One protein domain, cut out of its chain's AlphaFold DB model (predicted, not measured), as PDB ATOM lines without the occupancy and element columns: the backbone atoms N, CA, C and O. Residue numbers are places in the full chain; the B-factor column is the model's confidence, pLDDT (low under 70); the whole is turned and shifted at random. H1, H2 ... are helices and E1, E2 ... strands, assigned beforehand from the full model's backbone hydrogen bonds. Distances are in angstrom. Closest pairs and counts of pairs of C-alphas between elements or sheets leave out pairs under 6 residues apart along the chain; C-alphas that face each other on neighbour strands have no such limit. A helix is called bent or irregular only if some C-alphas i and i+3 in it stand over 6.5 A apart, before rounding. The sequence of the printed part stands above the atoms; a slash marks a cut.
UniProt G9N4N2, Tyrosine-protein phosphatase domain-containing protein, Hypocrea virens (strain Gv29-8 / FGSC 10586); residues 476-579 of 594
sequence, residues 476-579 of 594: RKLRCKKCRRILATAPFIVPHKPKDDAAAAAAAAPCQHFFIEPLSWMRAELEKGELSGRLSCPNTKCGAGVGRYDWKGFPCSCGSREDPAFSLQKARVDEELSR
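Overview. This is residues 476 to 579 of the 594 residues of the protein "Tyrosine-protein phosphatase domain-containing protein" of Hypocrea virens (strain Gv29-8 / FGSC 10586) (UniProt G9N4N2). What is seen first? Little regular structure: two small three-stranded antiparallel sheets, E2-E1-E6 and E3-E5-E4, amid long loops, with short helix H1 on neither. How large? The 104 printed residues, 35 in named elements, mostly strand, run E1 E2 E3 H1 E4 E5 E6; compact, radius of gyration of the C-alphas 14.1 A, spans 46 by 37 by 21 A.

Along the chain. What comes first? E1, residues 476 to 480, begins at C-alpha (5.535, 73.908, -21.638); E2 is 486 to 489, E3 513 to 516. What follows? Irregular H1, 520 to 526, has C-alphas 521 and 524 7.3 A apart; E4 is 547 to 550, E5 565 to 569. E6, 573 to 578, 15.9 A long, ends at C-alpha (8.755, 69.956, -25.609).

Arrangement. Which N and O pairs are within hydrogen-bond range? N 477 and O 576 (E1, E6), 2.8 A; N 478 and O 488 (hairpin E1, E2), 2.9 A; N 514 and O 568 (E3, E5), 2.9 A; N 548 and O 567 (hairpin E4, E5), 3.0 A. And H1? It has 1 of 3 O i to N i+4 pairs within range, 3 of 4 at i+3. E3, H1, E4 make a split strand-helix-strand unit, right-handed crossover, E5 between same-way strands.

Size, cuts and confidence. Any cut? The printed part has no cut; links E2 to E3, H1 to E4 and E4 to E5 are long. Where is pLDDT under 70? At residues 500 to 509 and 579.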
ATOM      1  N   ARG A 476       4.744  73.043 -22.503       88.31
ATOM      2  CA  ARG A 476       5.535  73.908 -21.638       88.31
ATOM      3  C   ARG A 476       5.531  73.371 -20.212       88.31
ATOM      4  O   ARG A 476       4.472  73.162 -19.624       88.31
ATOM      5  N   LYS A 477       6.708  73.193 -19.617       93.69
ATOM      6  CA  LYS A 477       6.864  72.688 -18.245       93.69
ATOM      7  C   LYS A 477       7.821  73.556 -17.448       93.69
ATOM      8  O   LYS A 477       8.927  73.850 -17.894       93.69
ATOM      9  N   LEU A 478       7.417  73.913 -16.232       94.56
ATOM     10  CA  LEU A 478       8.231  74.664 -15.282       94.56
ATOM     11  C   LEU A 478       8.813  73.712 -14.234       94.56
ATOM     12  O   LEU A 478       8.076  72.985 -13.565       94.56
ATOM     13  N   ARG A 479      10.141  73.703 -14.078       95.31
ATOM     14  CA  ARG A 479      10.870  72.813 -13.157       95.31
ATOM     15  C   ARG A 479      11.738  73.574 -12.166       95.31
ATOM     16  O   ARG A 479      12.425  74.519 -12.527       95.31
ATOM     17  N   CYS A 480      11.796  73.116 -10.918       96.56
ATOM     18  CA  CYS A 480      12.701  73.673  -9.914       96.56
ATOM     19  C   CYS A 480      14.169  73.517 -10.346       96.56
ATOM     20  O   CYS A 480      14.649  72.396 -10.517       96.56
ATOM     21  N   LYS A 481      14.923  74.617 -10.420       95.56
ATOM     22  CA  LYS A 481      16.314  74.613 -10.904       95.56
ATOM     23  C   LYS A 481      17.287  73.801 -10.038       95.56
ATOM     24  O   LYS A 481      18.268  73.263 -10.544       95.56
ATOM     25  N   LYS A 482      16.996  73.659  -8.736       94.88
ATOM     26  CA  LYS A 482      17.835  72.915  -7.771       94.88
ATOM     27  C   LYS A 482      17.662  71.392  -7.853       94.88
ATOM     28  O   LYS A 482      18.633  70.675  -7.648       94.88
ATOM     29  N   CYS A 483      16.453  70.886  -8.114       95.31
ATOM     30  CA  CYS A 483      16.155  69.442  -8.043       95.31
ATOM     31  C   CYS A 483      15.397  68.874  -9.256       95.31
ATOM     32  O   CYS A 483      15.017  67.708  -9.242       95.31
ATOM     33  N   ARG A 484      15.132  69.701 -10.274       94.25
ATOM     34  CA  ARG A 484      14.401  69.398 -11.520       94.25
ATOM     35  C   ARG A 484      12.982  68.818 -11.348       94.25
ATOM     36  O   ARG A 484      12.373  68.395 -12.323       94.25
ATOM     37  N   ARG A 485      12.405  68.862 -10.140       93.69
ATOM     38  CA  ARG A 485      10.983  68.553  -9.880       93.69
ATOM     39  C   ARG A 485      10.086  69.512 -10.674       93.69
ATOM     40  O   ARG A 485      10.309  70.720 -10.615       93.69
ATOM     41  N   ILE A 486       9.088  68.983 -11.384       94.56
ATOM     42  CA  ILE A 486       8.049  69.779 -12.065       94.56
ATOM     43  C   ILE A 486       7.211  70.518 -11.015       94.56
ATOM     44  O   ILE A 486       6.879  69.943  -9.978       94.56
ATOM     45  N   LEU A 487       6.939  71.795 -11.281       94.44
ATOM     46  CA  LEU A 487       6.167  72.712 -10.437       94.44
ATOM     47  C   LEU A 487       4.858  73.142 -11.111       94.44
ATOM     48  O   LEU A 487       3.869  73.321 -10.419       94.44
ATOM     49  N   ALA A 488       4.852  73.304 -12.436       93.81
ATOM     50  CA  ALA A 488       3.652  73.602 -13.219       93.81
ATOM     51  C   ALA A 488       3.798  73.076 -14.657       93.81
ATOM     52  O   ALA A 488       4.917  72.907 -15.162       93.81
ATOM     53  N   THR A 489       2.667  72.830 -15.309       92.38
ATOM     54  CA  THR A 489       2.534  72.418 -16.715       92.38
ATOM     55  C   THR A 489       1.735  73.469 -17.487       92.38
ATOM     56  O   THR A 489       1.039  74.277 -16.882       92.38
ATOM     57  N   ALA A 490       1.827  73.444 -18.818       88.75
ATOM     58  CA  ALA A 490       1.225  74.409 -19.740       88.75
ATOM     59  C   ALA A 490      -0.191  74.920 -19.392       88.75
ATOM     60  O   ALA A 490      -0.340  76.140 -19.409       88.75
ATOM     61  N   PRO A 491      -1.201  74.075 -19.075       88.69
ATOM     62  CA  PRO A 491      -2.556  74.563 -18.793       88.69
ATOM     63  C   PRO A 491      -2.638  75.482 -17.569       88.69
ATOM     64  O   PRO A 491      -3.440  76.400 -17.580       88.69
ATOM     65  N   PHE A 492      -1.775  75.291 -16.568       90.94
ATOM     66  CA  PHE A 492      -1.808  76.030 -15.300       90.94
ATOM     67  C   PHE A 492      -0.864  77.245 -15.279       90.94
ATOM     68  O   PHE A 492      -0.493  77.729 -14.207       90.94
ATOM     69  N   ILE A 493      -0.376  77.693 -16.442       90.81
ATOM     70  CA  ILE A 493       0.526  78.846 -16.570       90.81
ATOM     71  C   ILE A 493      -0.255  80.016 -17.160       90.81
ATOM     72  O   ILE A 493      -0.530  80.041 -18.361       90.81
ATOM     73  N   VAL A 494      -0.543  81.011 -16.321       88.62
ATOM     74  CA  VAL A 494      -1.300  82.211 -16.696       88.62
ATOM     75  C   VAL A 494      -0.530  82.999 -17.777       88.62
ATOM     76  O   VAL A 494       0.644  83.346 -17.570       88.62
ATOM     77  N   PRO A 495      -1.140  83.287 -18.947       85.94
ATOM     78  CA  PRO A 495      -0.502  84.048 -20.021       85.94
ATOM     79  C   PRO A 495      -0.292  85.527 -19.662       85.94
ATOM     80  O   PRO A 495      -1.114  86.389 -19.948       85.94
ATOM     81  N   HIS A 496       0.862  85.839 -19.086       84.56
ATOM     82  CA  HIS A 496       1.222  87.198 -18.685       84.56
ATOM     83  C   HIS A 496       1.904  87.985 -19.822       84.56
ATOM     84  O   HIS A 496       3.007  87.630 -20.258       84.56
ATOM     85  N   LYS A 497       1.269  89.075 -20.278       78.25
ATOM     86  CA  LYS A 497       1.811  90.028 -21.268       78.25
ATOM     87  C   LYS A 497       2.215  91.358 -20.600       78.25
ATOM     88  O   LYS A 497       1.612  91.737 -19.594       78.25
ATOM     89  N   PRO A 498       3.226  92.084 -21.123       79.75
ATOM     90  CA  PRO A 498       3.449  93.492 -20.779       79.75
ATOM     91  C   PRO A 498       2.230  94.349 -21.146       79.75
ATOM     92  O   PRO A 498       1.459  93.969 -22.023       79.75
ATOM     93  N   LYS A 499       2.066  95.508 -20.499       72.44
ATOM     94  CA  LYS A 499       0.978  96.445 -20.814       72.44
ATOM     95  C   LYS A 499       1.276  97.195 -22.121       72.44
ATOM     96  O   LYS A 499       2.351  97.777 -22.250       72.44
ATOM     97  N   ASP A 500       0.314  97.234 -23.044       59.78
ATOM     98  CA  ASP A 500       0.452  97.798 -24.403       59.78
ATOM     99  C   ASP A 500       0.471  99.348 -24.472       59.78
ATOM    100  O   ASP A 500       0.120  99.948 -25.489       59.78
ATOM    101  N   ASP A 501       0.917 100.036 -23.414       60.41
ATOM    102  CA  ASP A 501       1.147 101.481 -23.478       60.41
ATOM    103  C   ASP A 501       2.331 101.749 -24.428       60.41
ATOM    104  O   ASP A 501       3.493 101.511 -24.085       60.41
ATOM    105  N   ALA A 502       2.055 102.277 -25.626       53.31
ATOM    106  CA  ALA A 502       3.049 102.455 -26.694       53.31
ATOM    107  C   ALA A 502       4.276 103.313 -26.302       53.31
ATOM    108  O   ALA A 502       5.339 103.185 -26.906       53.31
ATOM    109  N   ALA A 503       4.153 104.155 -25.268       51.09
ATOM    110  CA  ALA A 503       5.258 104.926 -24.693       51.09
ATOM    111  C   ALA A 503       6.090 104.149 -23.646       51.09
ATOM    112  O   ALA A 503       7.244 104.499 -23.404       51.09
ATOM    113  N   ALA A 504       5.535 103.102 -23.027       52.38
ATOM    114  CA  ALA A 504       6.190 102.298 -21.991       52.38
ATOM    115  C   ALA A 504       6.795 100.988 -22.528       52.38
ATOM    116  O   ALA A 504       7.757 100.484 -21.949       52.38
ATOM    117  N   ALA A 505       6.299 100.457 -23.652       51.88
ATOM    118  CA  ALA A 505       6.774  99.200 -24.241       51.88
ATOM    119  C   ALA A 505       8.291  99.179 -24.544       51.88
ATOM    120  O   ALA A 505       8.927  98.132 -24.440       51.88
ATOM    121  N   ALA A 506       8.895 100.335 -24.851       51.44
ATOM    122  CA  ALA A 506      10.342 100.474 -25.066       51.44
ATOM    123  C   ALA A 506      11.181 100.499 -23.766       51.44
ATOM    124  O   ALA A 506      12.399 100.341 -23.821       51.44
ATOM    125  N   ALA A 507      10.545 100.699 -22.606       55.25
ATOM    126  CA  ALA A 507      11.178 100.767 -21.284       55.25
ATOM    127  C   ALA A 507      10.784  99.601 -20.352       55.25
ATOM    128  O   ALA A 507      11.364  99.447 -19.275       55.25
ATOM    129  N   ALA A 508       9.810  98.773 -20.745       59.00
ATOM    130  CA  ALA A 508       9.317  97.654 -19.953       59.00
ATOM    131  C   ALA A 508      10.402  96.577 -19.761       59.00
ATOM    132  O   ALA A 508      10.821  95.898 -20.701       59.00
ATOM    133  N   ALA A 509      10.846  96.386 -18.516       68.38
ATOM    134  CA  ALA A 509      11.819  95.350 -18.190       68.38
ATOM    135  C   ALA A 509      11.216  93.946 -18.408       68.38
ATOM    136  O   ALA A 509      10.047  93.719 -18.073       68.38
ATOM    137  N   PRO A 510      11.996  92.961 -18.900       81.38
ATOM    138  CA  PRO A 510      11.486  91.617 -19.154       81.38
ATOM    139  C   PRO A 510      10.926  91.000 -17.868       81.38
ATOM    140  O   PRO A 510      11.607  90.984 -16.838       81.38
ATOM    141  N   CYS A 511       9.697  90.473 -17.926       86.38
ATOM    142  CA  CYS A 511       8.988  89.950 -16.756       86.38
ATOM    143  C   CYS A 511       9.833  88.874 -16.057       86.38
ATOM    144  O   CYS A 511      10.186  87.874 -16.685       86.38
ATOM    145  N   GLN A 512      10.137  89.040 -14.768       89.81
ATOM    146  CA  GLN A 512      10.978  88.099 -13.999       89.81
ATOM    147  C   GLN A 512      10.204  86.922 -13.380       89.81
ATOM    148  O   GLN A 512      10.785  86.047 -12.730       89.81
ATOM    149  N   HIS A 513       8.894  86.889 -13.611       92.06
ATOM    150  CA  HIS A 513       7.953  85.939 -13.037       92.06
ATOM    151  C   HIS A 513       7.320  85.076 -14.133       92.06
ATOM    152  O   HIS A 513       7.111  85.533 -15.260       92.06
ATOM    153  N   PHE A 514       7.022  83.825 -13.794       93.19
ATOM    154  CA  PHE A 514       5.960  83.051 -14.425       93.19
ATOM    155  C   PHE A 514       4.773  83.070 -13.471       93.19
ATOM    156  O   PHE A 514       4.934  82.657 -12.321       93.19
ATOM    157  N   PHE A 515       3.624  83.559 -13.928       94.31
ATOM    158  CA  PHE A 515       2.380  83.461 -13.175       94.31
ATOM    159  C   PHE A 515       1.722  82.113 -13.464       94.31
ATOM    160  O   PHE A 515       1.844  81.579 -14.570       94.31
ATOM    161  N   ILE A 516       1.117  81.525 -12.442       94.31
ATOM    162  CA  ILE A 516       0.491  80.203 -12.481       94.31
ATOM    163  C   ILE A 516      -0.805  80.235 -11.677       94.31
ATOM    164  O   ILE A 516      -0.995  81.127 -10.855       94.31
ATOM    165  N   GLU A 517      -1.681  79.268 -11.901       91.50
ATOM    166  CA  GLU A 517      -2.856  79.062 -11.049       91.50
ATOM    167  C   GLU A 517      -2.452  78.354  -9.732       91.50
ATOM    168  O   GLU A 517      -1.344  77.804  -9.637       91.50
ATOM    169  N   PRO A 518      -3.300  78.366  -8.684       91.94
ATOM    170  CA  PRO A 518      -3.061  77.584  -7.474       91.94
ATOM    171  C   PRO A 518      -3.025  76.079  -7.780       91.94
ATOM    172  O   PRO A 518      -3.915  75.537  -8.434       91.94
ATOM    173  N   LEU A 519      -1.995  75.396  -7.273       93.25
ATOM    174  CA  LEU A 519      -1.771  73.959  -7.481       93.25
ATOM    175  C   LEU A 519      -1.653  73.224  -6.149       93.25
ATOM    176  O   LEU A 519      -1.114  73.779  -5.187       93.25
ATOM    177  N   SER A 520      -2.076  71.963  -6.093       92.38
ATOM    178  CA  SER A 520      -2.189  71.166  -4.862       92.38
ATOM    179  C   SER A 520      -0.899  71.071  -4.049       92.38
ATOM    180  O   SER A 520      -0.932  70.913  -2.830       92.38
ATOM    181  N   TRP A 521       0.272  71.205  -4.678       93.38
ATOM    182  CA  TRP A 521       1.547  71.221  -3.953       93.38
ATOM    183  C   TRP A 521       1.772  72.492  -3.113       93.38
ATOM    184  O   TRP A 521       2.625  72.477  -2.226       93.38
ATOM    185  N   MET A 522       1.025  73.571  -3.369       94.06
ATOM    186  CA  MET A 522       1.032  74.807  -2.577       94.06
ATOM    187  C   MET A 522       0.139  74.722  -1.334       94.06
ATOM    188  O   MET A 522       0.272  75.556  -0.442       94.06
ATOM    189  N   ARG A 523      -0.752  73.722  -1.258       91.56
ATOM    190  CA  ARG A 523      -1.789  73.553  -0.228       91.56
ATOM    191  C   ARG A 523      -1.300  73.820   1.198       91.56
ATOM    192  O   ARG A 523      -1.864  74.664   1.880       91.56
ATOM    193  N   ALA A 524      -0.195  73.191   1.605       90.44
ATOM    194  CA  ALA A 524       0.376  73.326   2.951       90.44
ATOM    195  C   ALA A 524       0.860  74.750   3.314       90.44
ATOM    196  O   ALA A 524       1.129  75.034   4.482       90.44
ATOM    197  N   GLU A 525       1.008  75.635   2.327       92.44
ATOM    198  CA  GLU A 525       1.298  77.055   2.531       92.44
ATOM    199  C   GLU A 525       0.014  77.897   2.544       92.44
ATOM    200  O   GLU A 525      -0.112  78.790   3.374       92.44
ATOM    201  N   LEU A 526      -0.946  77.595   1.660       90.75
ATOM    202  CA  LEU A 526      -2.187  78.367   1.507       90.75
ATOM    203  C   LEU A 526      -3.216  78.081   2.613       90.75
ATOM    204  O   LEU A 526      -3.883  79.003   3.072       90.75
ATOM    205  N   GLU A 527      -3.287  76.845   3.119       92.00
ATOM    206  CA  GLU A 527      -4.165  76.451   4.241       92.00
ATOM    207  C   GLU A 527      -3.794  77.132   5.578       92.00
ATOM    208  O   GLU A 527      -4.527  77.011   6.557       92.00
ATOM    209  N   LYS A 528      -2.690  77.892   5.633       91.12
ATOM    210  CA  LYS A 528      -2.359  78.766   6.773       91.12
ATOM    211  C   LYS A 528      -3.260  80.004   6.870       91.12
ATOM    212  O   LYS A 528      -3.281  80.638   7.920       91.12
ATOM    213  N   GLY A 529      -3.958  80.373   5.792       88.56
ATOM    214  CA  GLY A 529      -4.825  81.557   5.753       88.56
ATOM    215  C   GLY A 529      -4.083  82.901   5.695       88.56
ATOM    216  O   GLY A 529      -4.661  83.936   6.020       88.56
ATOM    217  N   GLU A 530      -2.807  82.915   5.297       91.00
ATOM    218  CA  GLU A 530      -2.033  84.150   5.124       91.00
ATOM    219  C   GLU A 530      -2.367  84.832   3.779       91.00
ATOM    220  O   GLU A 530      -2.489  84.179   2.743       91.00
ATOM    221  N   LEU A 531      -2.503  86.167   3.775       90.06
ATOM    222  CA  LEU A 531      -2.801  86.949   2.561       90.06
ATOM    223  C   LEU A 531      -1.682  86.897   1.507       90.06
ATOM    224  O   LEU A 531      -1.947  87.040   0.314       90.06
ATOM    225  N   SER A 532      -0.434  86.731   1.933       93.44
ATOM    226  CA  SER A 532       0.729  86.660   1.056       93.44
ATOM    227  C   SER A 532       1.837  85.857   1.720       93.44
ATOM    228  O   SER A 532       1.987  85.872   2.940       93.44
ATOM    229  N   GLY A 533       2.631  85.145   0.921       94.19
ATOM    230  CA  GLY A 533       3.630  84.226   1.458       94.19
ATOM    231  C   GLY A 533       4.602  83.688   0.412       94.19
ATOM    232  O   GLY A 533       4.637  84.121  -0.745       94.19
ATOM    233  N   ARG A 534       5.455  82.742   0.822       95.50
ATOM    234  CA  ARG A 534       6.595  82.284   0.010       95.50
ATOM    235  C   ARG A 534       6.445  80.836  -0.442       95.50
ATOM    236  O   ARG A 534       6.469  79.912   0.362       95.50
ATOM    237  N   LEU A 535       6.432  80.627  -1.757       96.31
ATOM    238  CA  LEU A 535       6.328  79.294  -2.345       96.31
ATOM    239  C   LEU A 535       7.689  78.584  -2.332       96.31
ATOM    240  O   LEU A 535       8.675  79.062  -2.911       96.31
ATOM    241  N   SER A 536       7.728  77.413  -1.699       96.44
ATOM    242  CA  SER A 536       8.912  76.553  -1.589       96.44
ATOM    243  C   SER A 536       8.725  75.254  -2.370       96.44
ATOM    244  O   SER A 536       7.618  74.750  -2.511       96.44
ATOM    245  N   CYS A 537       9.811  74.705  -2.916       96.00
ATOM    246  CA  CYS A 537       9.763  73.486  -3.718       96.00
ATOM    247  C   CYS A 537       9.232  72.302  -2.880       96.00
ATOM    248  O   CYS A 537       9.846  71.992  -1.857       96.00
ATOM    249  N   PRO A 538       8.197  71.570  -3.342       94.69
ATOM    250  CA  PRO A 538       7.540  70.511  -2.564       94.69
ATOM    251  C   PRO A 538       8.396  69.246  -2.379       94.69
ATOM    252  O   PRO A 538       8.018  68.322  -1.668       94.69
ATOM    253  N   ASN A 539       9.570  69.172  -3.014       93.62
ATOM    254  CA  ASN A 539      10.547  68.134  -2.704       93.62
ATOM    255  C   ASN A 539      11.199  68.453  -1.347       93.62
ATOM    256  O   ASN A 539      11.999  69.387  -1.247       93.62
ATOM    257  N   THR A 540      10.905  67.638  -0.332       92.00
ATOM    258  CA  THR A 540      11.390  67.785   1.054       92.00
ATOM    259  C   THR A 540      12.915  67.833   1.179       92.00
ATOM    260  O   THR A 540      13.437  68.536   2.038       92.00
ATOM    261  N   LYS A 541      13.659  67.167   0.282       94.06
ATOM    262  CA  LYS A 541      15.136  67.242   0.222       94.06
ATOM    263  C   LYS A 541      15.652  68.528  -0.439       94.06
ATOM    264  O   LYS A 541      16.834  68.849  -0.352       94.06
ATOM    265  N   CYS A 542      14.793  69.243  -1.164       95.69
ATOM    266  CA  CYS A 542      15.140  70.449  -1.907       95.69
ATOM    267  C   CYS A 542      14.928  71.714  -1.069       95.69
ATOM    268  O   CYS A 542      15.872  72.500  -0.935       95.69
ATOM    269  N   GLY A 543      13.701  71.925  -0.570       91.69
ATOM    270  CA  GLY A 543      13.300  73.071   0.261       91.69
ATOM    271  C   GLY A 543      13.560  74.465  -0.334       91.69
ATOM    272  O   GLY A 543      13.497  75.462   0.377       91.69
ATOM    273  N   ALA A 544      13.920  74.574  -1.617       94.56
ATOM    274  CA  ALA A 544      14.297  75.853  -2.212       94.56
ATOM    275  C   ALA A 544      13.073  76.754  -2.392       94.56
ATOM    276  O   ALA A 544      12.088  76.325  -2.985       94.56
ATOM    277  N   GLY A 545      13.167  78.018  -1.973       96.19
ATOM    278  CA  GLY A 545      12.178  79.033  -2.339       96.19
ATOM    279  C   GLY A 545      12.176  79.248  -3.851       96.19
ATOM    280  O   GLY A 545      13.179  79.693  -4.412       96.19
ATOM    281  N   VAL A 546      11.065  78.898  -4.496       96.62
ATOM    282  CA  VAL A 546      10.871  78.958  -5.955       96.62
ATOM    283  C   VAL A 546      10.031  80.160  -6.378       96.62
ATOM    284  O   VAL A 546      10.114  80.574  -7.532       96.62
ATOM    285  N   GLY A 547       9.256  80.737  -5.457       95.56
ATOM    286  CA  GLY A 547       8.252  81.737  -5.785       95.56
ATOM    287  C   GLY A 547       7.683  82.485  -4.582       95.56
ATOM    288  O   GLY A 547       8.190  82.378  -3.463       95.56
ATOM    289  N   ARG A 548       6.609  83.232  -4.833       95.94
ATOM    290  CA  ARG A 548       5.758  83.896  -3.833       95.94
ATOM    291  C   ARG A 548       4.317  83.946  -4.328       95.94
ATOM    292  O   ARG A 548       4.113  83.938  -5.546       95.94
ATOM    293  N   TYR A 549       3.376  84.067  -3.403       95.44
ATOM    294  CA  TYR A 549       1.983  84.371  -3.705       95.44
ATOM    295  C   TYR A 549       1.520  85.631  -2.965       95.44
ATOM    296  O   TYR A 549       2.074  85.969  -1.917       95.44
ATOM    297  N   ASP A 550       0.521  86.306  -3.521       93.81
ATOM    298  CA  ASP A 550      -0.238  87.374  -2.873       93.81
ATOM    299  C   ASP A 550      -1.686  87.313  -3.375       93.81
ATOM    300  O   ASP A 550      -1.928  87.429  -4.578       93.81
ATOM    301  N   TRP A 551      -2.645  87.116  -2.471       90.31
ATOM    302  CA  TRP A 551      -4.068  87.069  -2.812       90.31
ATOM    303  C   TRP A 551      -4.602  88.432  -3.260       90.31
ATOM    304  O   TRP A 551      -5.497  88.487  -4.093       90.31
ATOM    305  N   LYS A 552      -4.014  89.536  -2.784       90.19
ATOM    306  CA  LYS A 552      -4.311  90.885  -3.291       90.19
ATOM    307  C   LYS A 552      -3.571  91.195  -4.587       90.19
ATOM    308  O   LYS A 552      -3.800  92.260  -5.143       90.19
ATOM    309  N   GLY A 553      -2.684  90.299  -5.021       91.12
ATOM    310  CA  GLY A 553      -1.849  90.428  -6.203       91.12
ATOM    311  C   GLY A 553      -0.816  91.554  -6.142       91.12
ATOM    312  O   GLY A 553      -0.716  92.315  -5.172       91.12
ATOM    313  N   PHE A 554       0.043  91.632  -7.161       89.88
ATOM    314  CA  PHE A 554       1.156  92.586  -7.172       89.88
ATOM    315  C   PHE A 554       1.574  93.026  -8.587       89.88
ATOM    316  O   PHE A 554       1.462  92.253  -9.541       89.88
ATOM    317  N   PRO A 555       2.126  94.246  -8.742       90.00
ATOM    318  CA  PRO A 555       2.656  94.714 -10.020       90.00
ATOM    319  C   PRO A 555       3.933  93.962 -10.419       90.00
ATOM    320  O   PRO A 555       4.843  93.747  -9.610       90.00
ATOM    321  N   CYS A 556       4.017  93.583 -11.691       88.94
ATOM    322  CA  CYS A 556       5.191  92.977 -12.304       88.94
ATOM    323  C   CYS A 556       6.164  94.049 -12.837       88.94
ATOM    324  O   CYS A 556       5.789  95.186 -13.117       88.94
ATOM    325  N   SER A 557       7.433  93.675 -13.044       85.69
ATOM    326  CA  SER A 557       8.492  94.567 -13.549       85.69
ATOM    327  C   SER A 557       8.258  95.118 -14.966       85.69
ATOM    328  O   SER A 557       8.970  96.022 -15.390       85.69
ATOM    329  N   CYS A 558       7.298  94.560 -15.703       81.88
ATOM    330  CA  CYS A 558       6.875  94.996 -17.036       81.88
ATOM    331  C   CYS A 558       5.698  95.994 -17.022       81.88
ATOM    332  O   CYS A 558       5.255  96.410 -18.089       81.88
ATOM    333  N   GLY A 559       5.167  96.347 -15.845       82.06
ATOM    334  CA  GLY A 559       4.083  97.320 -15.681       82.06
ATOM    335  C   GLY A 559       2.662  96.746 -15.615       82.06
ATOM    336  O   GLY A 559       1.768  97.456 -15.162       82.06
ATOM    337  N   SER A 560       2.427  95.485 -15.997       83.81
ATOM    338  CA  SER A 560       1.139  94.813 -15.755       83.81
ATOM    339  C   SER A 560       1.030  94.283 -14.319       83.81
ATOM    340  O   SER A 560       2.032  93.982 -13.661       83.81
ATOM    341  N   ARG A 561      -0.205  94.202 -13.821       89.56
ATOM    342  CA  ARG A 561      -0.576  93.728 -12.485       89.56
ATOM    343  C   ARG A 561      -1.416  92.464 -12.640       89.56
ATOM    344  O   ARG A 561      -2.260  92.415 -13.523       89.56
ATOM    345  N   GLU A 562      -1.164  91.480 -11.787       88.69
ATOM    346  CA  GLU A 562      -1.894  90.211 -11.749       88.69
ATOM    347  C   GLU A 562      -2.535  90.079 -10.367       88.69
ATOM    348  O   GLU A 562      -1.819  90.193  -9.368       88.69
ATOM    349  N   ASP A 563      -3.845  89.843 -10.305       86.44
ATOM    350  CA  ASP A 563      -4.619  89.720  -9.066       86.44
ATOM    351  C   ASP A 563      -5.603  88.527  -9.195       86.44
ATOM    352  O   ASP A 563      -6.448  88.554 -10.089       86.44
ATOM    353  N   PRO A 564      -5.537  87.481  -8.341       88.81
ATOM    354  CA  PRO A 564      -4.480  87.171  -7.373       88.81
ATOM    355  C   PRO A 564      -3.181  86.708  -8.063       88.81
ATOM    356  O   PRO A 564      -3.200  86.094  -9.127       88.81
ATOM    357  N   ALA A 565      -2.026  86.936  -7.432       92.31
ATOM    358  CA  ALA A 565      -0.722  86.628  -8.025       92.31
ATOM    359  C   ALA A 565      -0.035  85.420  -7.380       92.31
ATOM    360  O   ALA A 565       0.587  85.553  -6.325       92.31
ATOM    361  N   PHE A 566       0.011  84.277  -8.070       94.88
ATOM    362  CA  PHE A 566       0.904  83.160  -7.731       94.88
ATOM    363  C   PHE A 566       2.060  83.134  -8.724       94.88
ATOM    364  O   PHE A 566       1.855  82.994  -9.927       94.88
ATOM    365  N   SER A 567       3.293  83.299  -8.238       95.19
ATOM    366  CA  SER A 567       4.448  83.496  -9.117       95.19
ATOM    367  C   SER A 567       5.626  82.587  -8.803       95.19
ATOM    368  O   SER A 567       6.050  82.454  -7.654       95.19
ATOM    369  N   LEU A 568       6.230  82.045  -9.857       96.12
ATOM    370  CA  LEU A 568       7.526  81.379  -9.830       96.12
ATOM    371  C   LEU A 568       8.603  82.309 -10.403       96.12
ATOM    372  O   LEU A 568       8.416  82.934 -11.446       96.12
ATOM    373  N   GLN A 569       9.752  82.405  -9.736       94.94
ATOM    374  CA  GLN A 569      10.860  83.255 -10.181       94.94
ATOM    375  C   GLN A 569      11.635  82.585 -11.322       94.94
ATOM    376  O   GLN A 569      12.181  81.494 -11.133       94.94
ATOM    377  N   LYS A 570      11.807  83.272 -12.461       93.75
ATOM    378  CA  LYS A 570      12.599  82.770 -13.606       93.75
ATOM    379  C   LYS A 570      14.045  82.413 -13.233       93.75
ATOM    380  O   LYS A 570      14.622  81.473 -13.763       93.75
ATOM    381  N   ALA A 571      14.629  83.096 -12.248       94.31
ATOM    382  CA  ALA A 571      15.963  82.770 -11.735       94.31
ATOM    383  C   ALA A 571      16.041  81.421 -10.976       94.31
ATOM    384  O   ALA A 571      17.132  80.868 -10.812       94.31
ATOM    385  N   ARG A 572      14.908  80.892 -10.489       95.31
ATOM    386  CA  ARG A 572      14.807  79.690  -9.631       95.31
ATOM    387  C   ARG A 572      14.159  78.489 -10.326       95.31
ATOM    388  O   ARG A 572      14.129  77.398  -9.746       95.31
ATOM    389  N   VAL A 573      13.664  78.678 -11.544       95.19
ATOM    390  CA  VAL A 573      12.877  77.704 -12.301       95.19
ATOM    391  C   VAL A 573      13.391  77.637 -13.734       95.19
ATOM    392  O   VAL A 573      13.633  78.666 -14.353       95.19
ATOM    393  N   ASP A 574      13.565  76.425 -14.248       93.88
ATOM    394  CA  ASP A 574      13.897  76.182 -15.647       93.88
ATOM    395  C   ASP A 574      12.614  75.905 -16.438       93.88
ATOM    396  O   ASP A 574      11.744  75.156 -15.982       93.88
ATOM    397  N   GLU A 575      12.520  76.483 -17.631       92.31
ATOM    398  CA  GLU A 575      11.448  76.231 -18.592       92.31
ATOM    399  C   GLU A 575      11.890  75.149 -19.591       92.31
ATOM    400  O   GLU A 575      12.963  75.241 -20.186       92.31
ATOM    401  N   GLU A 576      11.066  74.119 -19.776       89.31
ATOM    402  CA  GLU A 576      11.161  73.186 -20.898       89.31
ATOM    403  C   GLU A 576      10.010  73.439 -21.865       89.31
ATOM    404  O   GLU A 576       8.855  73.524 -21.456       89.31
ATOM    405  N   LEU A 577      10.341  73.499 -23.153       83.88
ATOM    406  CA  LEU A 577       9.390  73.455 -24.252       83.88
ATOM    407  C   LEU A 577       9.607  72.132 -24.982       83.88
ATOM    408  O   LEU A 577      10.575  71.996 -25.738       83.88
ATOM    409  N   SER A 578       8.736  71.148 -24.767       73.75
ATOM    410  CA  SER A 578       8.755  69.956 -25.609       73.75
ATOM    411  C   SER A 578       8.213  70.345 -26.992       73.75
ATOM    412  O   SER A 578       7.050  70.706 -27.180       73.75
ATOM    413  N   ARG A 579       9.091  70.333 -28.004       58.00
ATOM    414  CA  ARG A 579       8.638  70.422 -29.397       58.00
ATOM    415  C   ARG A 579       7.818  69.171 -29.682       58.00
ATOM    416  O   ARG A 579       8.294  68.066 -29.418       58.00
TER     417      ARG A 579